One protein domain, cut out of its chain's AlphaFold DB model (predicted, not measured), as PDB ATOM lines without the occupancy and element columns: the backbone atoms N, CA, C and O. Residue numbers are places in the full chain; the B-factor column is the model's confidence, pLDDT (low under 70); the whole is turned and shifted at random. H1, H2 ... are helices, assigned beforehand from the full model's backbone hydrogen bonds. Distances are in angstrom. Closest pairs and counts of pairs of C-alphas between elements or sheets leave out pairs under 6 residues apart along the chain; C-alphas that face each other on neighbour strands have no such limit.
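What this domain is: This is residues 10 to 60 of the 61 residues of an uncharacterized protein of Kordia sp. SMS9 (UniProt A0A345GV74). Four helices follow one another round an open, loose horseshoe: H1, H2 and H3 make three sides, and H4 turns back from H3 into the opening. The 51 printed residues hold four named helices, in the order H1 to H4, and no named strand: all helix. The whole is only just loose, close to compact, with a radius of gyration of the C-alphas of 12.1 A and spans of 27 by 25 by 20 A.

Where its parts are: H1, residues 10 to 23, begins at C-alpha 10 (132.209, 143.949, 161.546) and is 20.0 A long. H2, residues 27 to 37, measures 15.2 A; H3, residues 40 to 46, 9.9 A. H4, residues 49 to 59, measures 15.3 A and ends at C-alpha 59 (112.654, 136.709, 159.574).

How they stand to each other: H1 and H2 are close but not clearly touching, the closest C-alphas, Leu 22 and Leu 30, 7.4 A apart; they run opposite ways at a steep tilt of 51 degrees. H2 and H3 only just touch, with 3 pairs of C-alphas within 8 A, only at the corner, about perpendicular at 75 degrees; Leu 36 and Ala 42 have the closest C-alphas, 6.0 A. H3 and H4 likewise only just touch, with 3 pairs, only at the corner, about perpendicular at 76 degrees; the closest C-alphas are those of Leu 46 and Phe 52, 5.3 A. H1 is apart from H3 and H4, and H2 from H4. In the four helices every O i to N i+4 pair is within hydrogen-bond range.

The domain as a whole: The C-alphas of Leu 10 and Ser 41 are farthest apart, 29.7 A. The printed part has no cut, and its three links are tight. Confidence is under 70 at residues 10 to 15, 56 and 58 to 60.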
ATOM      1  N   LEU A  10     133.500 144.063 162.240       52.72
ATOM      2  CA  LEU A  10     132.209 143.949 161.546       52.72
ATOM      3  C   LEU A  10     131.572 142.550 161.686       52.72
ATOM      4  O   LEU A  10     130.358 142.419 161.835       52.72
ATOM      5  N   ASP A  11     132.390 141.488 161.680       57.38
ATOM      6  CA  ASP A  11     131.907 140.125 161.935       57.38
ATOM      7  C   ASP A  11     131.469 139.958 163.392       57.38
ATOM      8  O   ASP A  11     130.693 139.050 163.691       57.38
ATOM      9  N   THR A  12     131.999 140.769 164.309       63.06
ATOM     10  CA  THR A  12     131.682 140.714 165.739       63.06
ATOM     11  C   THR A  12     130.339 141.375 166.022       63.06
ATOM     12  O   THR A  12     129.523 140.774 166.720       63.06
ATOM     13  N   ASP A  13     130.052 142.517 165.397       66.50
ATOM     14  CA  ASP A  13     128.745 143.181 165.499       66.50
ATOM     15  C   ASP A  13     127.625 142.319 164.907       66.50
ATOM     16  O   ASP A  13     126.619 142.055 165.571       66.50
ATOM     17  N   LEU A  14     127.842 141.748 163.717       69.00
ATOM     18  CA  LEU A  14     126.873 140.841 163.088       69.00
ATOM     19  C   LEU A  14     126.637 139.562 163.912       69.00
ATOM     20  O   LEU A  14     125.524 139.035 163.945       69.00
ATOM     21  N   ARG A  15     127.656 139.049 164.624       69.25
ATOM     22  CA  ARG A  15     127.464 137.938 165.581       69.25
ATOM     23  C   ARG A  15     126.612 138.349 166.758       69.25
ATOM     24  O   ARG A  15     125.810 137.541 167.216       69.25
ATOM     25  N   LEU A  16     126.852 139.539 167.296       75.81
ATOM     26  CA  LEU A  16     126.146 140.042 168.464       75.81
ATOM     27  C   LEU A  16     124.668 140.238 168.134       75.81
ATOM     28  O   LEU A  16     123.822 139.755 168.885       75.81
ATOM     29  N   GLU A  17     124.357 140.812 166.973       74.88
ATOM     30  CA  GLU A  17     122.985 140.908 166.467       74.88
ATOM     31  C   GLU A  17     122.350 139.531 166.255       74.88
ATOM     32  O   GLU A  17     121.240 139.282 166.732       74.88
ATOM     33  N   ALA A  18     123.061 138.597 165.615       71.44
ATOM     34  CA  ALA A  18     122.557 137.241 165.411       71.44
ATOM     35  C   ALA A  18     122.301 136.515 166.744       71.44
ATOM     36  O   ALA A  18     121.273 135.860 166.904       71.44
ATOM     37  N   LEU A  19     123.193 136.652 167.728       74.88
ATOM     38  CA  LEU A  19     123.027 136.079 169.067       74.88
ATOM     39  C   LEU A  19     121.855 136.712 169.820       74.88
ATOM     40  O   LEU A  19     121.090 135.994 170.461       74.88
ATOM     41  N   GLN A  20     121.675 138.031 169.728       79.00
ATOM     42  CA  GLN A  20     120.527 138.719 170.321       79.00
ATOM     43  C   GLN A  20     119.209 138.296 169.669       79.00
ATOM     44  O   GLN A  20     118.221 138.100 170.376       79.00
ATOM     45  N   ALA A  21     119.179 138.123 168.346       77.44
ATOM     46  CA  ALA A  21     118.008 137.621 167.632       77.44
ATOM     47  C   ALA A  21     117.691 136.171 168.028       77.44
ATOM     48  O   ALA A  21     116.543 135.858 168.340       77.44
ATOM     49  N   LEU A  22     118.706 135.305 168.101       74.06
ATOM     50  CA  LEU A  22     118.552 133.909 168.519       74.06
ATOM     51  C   LEU A  22     118.092 133.787 169.980       74.06
ATOM     52  O   LEU A  22     117.227 132.967 170.269       74.06
ATOM     53  N   ASN A  23     118.594 134.624 170.893       77.38
ATOM     54  CA  ASN A  23     118.185 134.616 172.306       77.38
ATOM     55  C   ASN A  23     116.724 135.036 172.534       77.38
ATOM     56  O   ASN A  23     116.176 134.758 173.598       77.38
ATOM     57  N   LYS A  24     116.083 135.694 171.560       81.62
ATOM     58  CA  LYS A  24     114.649 136.024 171.610       81.62
ATOM     59  C   LYS A  24     113.758 134.851 171.184       81.62
ATOM     60  O   LYS A  24     112.544 134.918 171.362       81.62
ATOM     61  N   LEU A  25     114.330 133.792 170.605       79.81
ATOM     62  CA  LEU A  25     113.585 132.620 170.151       79.81
ATOM     63  C   LEU A  25     113.365 131.631 171.297       79.81
ATOM     64  O   LEU A  25     114.191 131.488 172.197       79.81
ATOM     65  N   SER A  26     112.254 130.898 171.244       85.81
ATOM     66  CA  SER A  26     111.989 129.846 172.225       85.81
ATOM     67  C   SER A  26     112.997 128.699 172.096       85.81
ATOM     68  O   SER A  26     113.484 128.385 171.005       85.81
ATOM     69  N   THR A  27     113.266 128.003 173.205       82.75
ATOM     70  CA  THR A  27     114.179 126.847 173.239       82.75
ATOM     71  C   THR A  27     113.819 125.798 172.188       82.75
ATOM     72  O   THR A  27     114.698 125.237 171.546       82.75
ATOM     73  N   GLN A  28     112.524 125.582 171.946       81.56
ATOM     74  CA  GLN A  28     112.037 124.611 170.968       81.56
ATOM     75  C   GLN A  28     112.402 124.997 169.523       81.56
ATOM     76  O   GLN A  28     112.729 124.127 168.715       81.56
ATOM     77  N   VAL A  29     112.394 126.296 169.203       79.31
ATOM     78  CA  VAL A  29     112.851 126.818 167.906       79.31
ATOM     79  C   VAL A  29     114.366 126.666 167.782       79.31
ATOM     80  O   VAL A  29     114.841 126.177 166.758       79.31
ATOM     81  N   LEU A  30     115.122 126.983 168.836       78.19
ATOM     82  CA  LEU A  30     116.578 126.809 168.859       78.19
ATOM     83  C   LEU A  30     116.994 125.344 168.660       78.19
ATOM     84  O   LEU A  30     117.888 125.069 167.863       78.19
ATOM     85  N   THR A  31     116.311 124.391 169.301       82.69
ATOM     86  CA  THR A  31     116.561 122.951 169.115       82.69
ATOM     87  C   THR A  31     116.287 122.501 167.679       82.69
ATOM     88  O   THR A  31     117.068 121.740 167.109       82.69
ATOM     89  N   ARG A  32     115.204 122.987 167.056       81.12
ATOM     90  CA  ARG A  32     114.895 122.671 165.651       81.12
ATOM     91  C   ARG A  32     115.921 123.266 164.690       81.12
ATOM     92  O   ARG A  32     116.318 122.592 163.743       81.12
ATOM     93  N   LEU A  33     116.387 124.489 164.944       79.19
ATOM     94  CA  LEU A  33     117.461 125.116 164.168       79.19
ATOM     95  C   LEU A  33     118.776 124.341 164.301       79.19
ATOM     96  O   LEU A  33     119.452 124.105 163.301       79.19
ATOM     97  N   GLU A  34     119.112 123.875 165.507       81.31
ATOM     98  CA  GLU A  34     120.285 123.028 165.725       81.31
ATOM     99  C   GLU A  34     120.191 121.725 164.914       81.31
ATOM    100  O   GLU A  34     121.144 121.348 164.232       81.31
ATOM    101  N   GLN A  35     119.035 121.056 164.932       82.50
ATOM    102  CA  GLN A  35     118.798 119.841 164.144       82.50
ATOM    103  C   GLN A  35     118.878 120.098 162.632       82.50
ATOM    104  O   GLN A  35     119.519 119.330 161.915       82.50
ATOM    105  N   LEU A  36     118.290 121.195 162.148       79.75
ATOM    106  CA  LEU A  36     118.347 121.583 160.735       79.75
ATOM    107  C   LEU A  36     119.777 121.898 160.285       79.75
ATOM    108  O   LEU A  36     120.161 121.508 159.186       79.75
ATOM    109  N   SER A  37     120.590 122.523 161.142       78.50
ATOM    110  CA  SER A  37     121.994 122.832 160.831       78.50
ATOM    111  C   SER A  37     122.863 121.588 160.608       78.50
ATOM    112  O   SER A  37     123.889 121.667 159.939       78.50
ATOM    113  N   LYS A  38     122.441 120.428 161.127       84.25
ATOM    114  CA  LYS A  38     123.112 119.131 160.941       84.25
ATOM    115  C   LYS A  38     122.642 118.393 159.684       84.25
ATOM    116  O   LYS A  38     123.232 117.382 159.315       84.25
ATOM    117  N   SER A  39     121.585 118.871 159.026       86.94
ATOM    118  CA  SER A  39     121.026 118.245 157.830       86.94
ATOM    119  C   SER A  39     121.607 118.857 156.558       86.94
ATOM    120  O   SER A  39     121.317 120.000 156.200       86.94
ATOM    121  N   GLN A  40     122.386 118.064 155.818       83.94
ATOM    122  CA  GLN A  40     122.990 118.504 154.560       83.94
ATOM    123  C   GLN A  40     121.939 118.898 153.510       83.94
ATOM    124  O   GLN A  40     122.151 119.842 152.748       83.94
ATOM    125  N   SER A  41     120.791 118.216 153.477       82.75
ATOM    126  CA  SER A  41     119.690 118.549 152.567       82.75
ATOM    127  C   SER A  41     119.032 119.880 152.935       82.75
ATOM    128  O   SER A  41     118.767 120.684 152.044       82.75
ATOM    129  N   ALA A  42     118.858 120.167 154.229       76.75
ATOM    130  CA  ALA A  42     118.345 121.457 154.693       76.75
ATOM    131  C   ALA A  42     119.318 122.597 154.366       76.75
ATOM    132  O   ALA A  42     118.912 123.613 153.809       76.75
ATOM    133  N   LEU A  43     120.617 122.407 154.619       78.94
ATOM    134  CA  LEU A  43     121.651 123.377 154.246       78.94
ATOM    135  C   LEU A  43     121.708 123.610 152.731       78.94
ATOM    136  O   LEU A  43     121.940 124.730 152.288       78.94
ATOM    137  N   THR A  44     121.490 122.565 151.932       82.19
ATOM    138  CA  THR A  44     121.446 122.670 150.466       82.19
ATOM    139  C   THR A  44     120.209 123.437 150.013       82.19
ATOM    140  O   THR A  44     120.322 124.335 149.185       82.19
ATOM    141  N   TYR A  45     119.045 123.152 150.600       79.25
ATOM    142  CA  TYR A  45     117.811 123.884 150.329       79.25
ATOM    143  C   TYR A  45     117.950 125.378 150.657       79.25
ATOM    144  O   TYR A  45     117.575 126.216 149.840       79.25
ATOM    145  N   LEU A  46     118.573 125.725 151.787       73.19
ATOM    146  CA  LEU A  46     118.814 127.116 152.195       73.19
ATOM    147  C   LEU A  46     119.746 127.894 151.255       73.19
ATOM    148  O   LEU A  46     119.695 129.121 151.232       73.19
ATOM    149  N   LYS A  47     120.575 127.201 150.467       76.94
ATOM    150  CA  LYS A  47     121.418 127.815 149.429       76.94
ATOM    151  C   LYS A  47     120.658 128.103 148.133       76.94
ATOM    152  O   LYS A  47     121.190 128.792 147.268       76.94
ATOM    153  N   THR A  48     119.449 127.568 147.970       82.94
ATOM    154  CA  THR A  48     118.605 127.864 146.806       82.94
ATOM    155  C   THR A  48     117.909 129.211 146.979       82.94
ATOM    156  O   THR A  48     117.603 129.621 148.096       82.94
ATOM    157  N   GLU A  49     117.588 129.883 145.872       78.50
ATOM    158  CA  GLU A  49     116.862 131.160 145.900       78.50
ATOM    159  C   GLU A  49     115.506 131.042 146.626       78.50
ATOM    160  O   GLU A  49     115.110 131.932 147.377       78.50
ATOM    161  N   SER A  50     114.819 129.907 146.456       81.12
ATOM    162  CA  SER A  50     113.539 129.608 147.111       81.12
ATOM    163  C   SER A  50     113.689 129.389 148.622       81.12
ATOM    164  O   SER A  50     112.949 129.972 149.419       81.12
ATOM    165  N   GLY A  51     114.691 128.607 149.039       74.25
ATOM    166  CA  GLY A  51     114.977 128.392 150.457       74.25
ATOM    167  C   GLY A  51     115.424 129.670 151.163       74.25
ATOM    168  O   GLY A  51     114.954 129.957 152.264       74.25
ATOM    169  N   PHE A  52     116.245 130.490 150.502       72.94
ATOM    170  CA  PHE A  52     116.646 131.795 151.020       72.94
ATOM    171  C   PHE A  52     115.450 132.746 151.164       72.94
ATOM    172  O   PHE A  52     115.252 133.296 152.245       72.94
ATOM    173  N   LYS A  53     114.595 132.883 150.134       78.88
ATOM    174  CA  LYS A  53     113.364 133.702 150.197       78.88
ATOM    175  C   LYS A  53     112.439 133.281 151.338       78.88
ATOM    176  O   LYS A  53     111.898 134.139 152.028       78.88
ATOM    177  N   THR A  54     112.293 131.977 151.563       76.06
ATOM    178  CA  THR A  54     111.437 131.434 152.629       76.06
ATOM    179  C   THR A  54     111.933 131.842 154.017       76.06
ATOM    180  O   THR A  54     111.147 132.295 154.848       76.06
ATOM    181  N   VAL A  55     113.242 131.749 154.268       70.12
ATOM    182  CA  VAL A  55     113.827 132.192 155.544       70.12
ATOM    183  C   VAL A  55     113.765 133.706 155.692       70.12
ATOM    184  O   VAL A  55     113.420 134.196 156.764       70.12
ATOM    185  N   LYS A  56     114.035 134.452 154.618       64.81
ATOM    186  CA  LYS A  56     113.961 135.917 154.618       64.81
ATOM    187  C   LYS A  56     112.558 136.413 154.995       64.81
ATOM    188  O   LYS A  56     112.425 137.265 155.867       64.81
ATOM    189  N   ALA A  57     111.520 135.790 154.431       72.75
ATOM    190  CA  ALA A  57     110.124 136.072 154.760       72.75
ATOM    191  C   ALA A  57     109.780 135.738 156.221       72.75
ATOM    192  O   ALA A  57     109.105 136.519 156.885       72.75
ATOM    193  N   PHE A  58     110.269 134.609 156.744       68.44
ATOM    194  CA  PHE A  58     110.066 134.233 158.148       68.44
ATOM    195  C   PHE A  58     110.737 135.209 159.127       68.44
ATOM    196  O   PHE A  58     110.192 135.486 160.192       68.44
ATOM    197  N   LEU A  59     111.908 135.740 158.767       62.50
ATOM    198  CA  LEU A  59     112.654 136.709 159.574       62.50
ATOM    199  C   LEU A  59     112.166 138.160 159.399       62.50
ATOM    200  O   LEU A  59     112.643 139.037 160.114       62.50
ATOM    201  N   GLY A  60     111.225 138.419 158.483       58.28
ATOM    202  CA  GLY A  60     110.699 139.761 158.209       58.28
ATOM    203  C   GLY A  60     111.691 140.697 157.508       58.28
ATOM    204  O   GLY A  60     111.631 141.904 157.730       58.28
TER     205      GLY A  60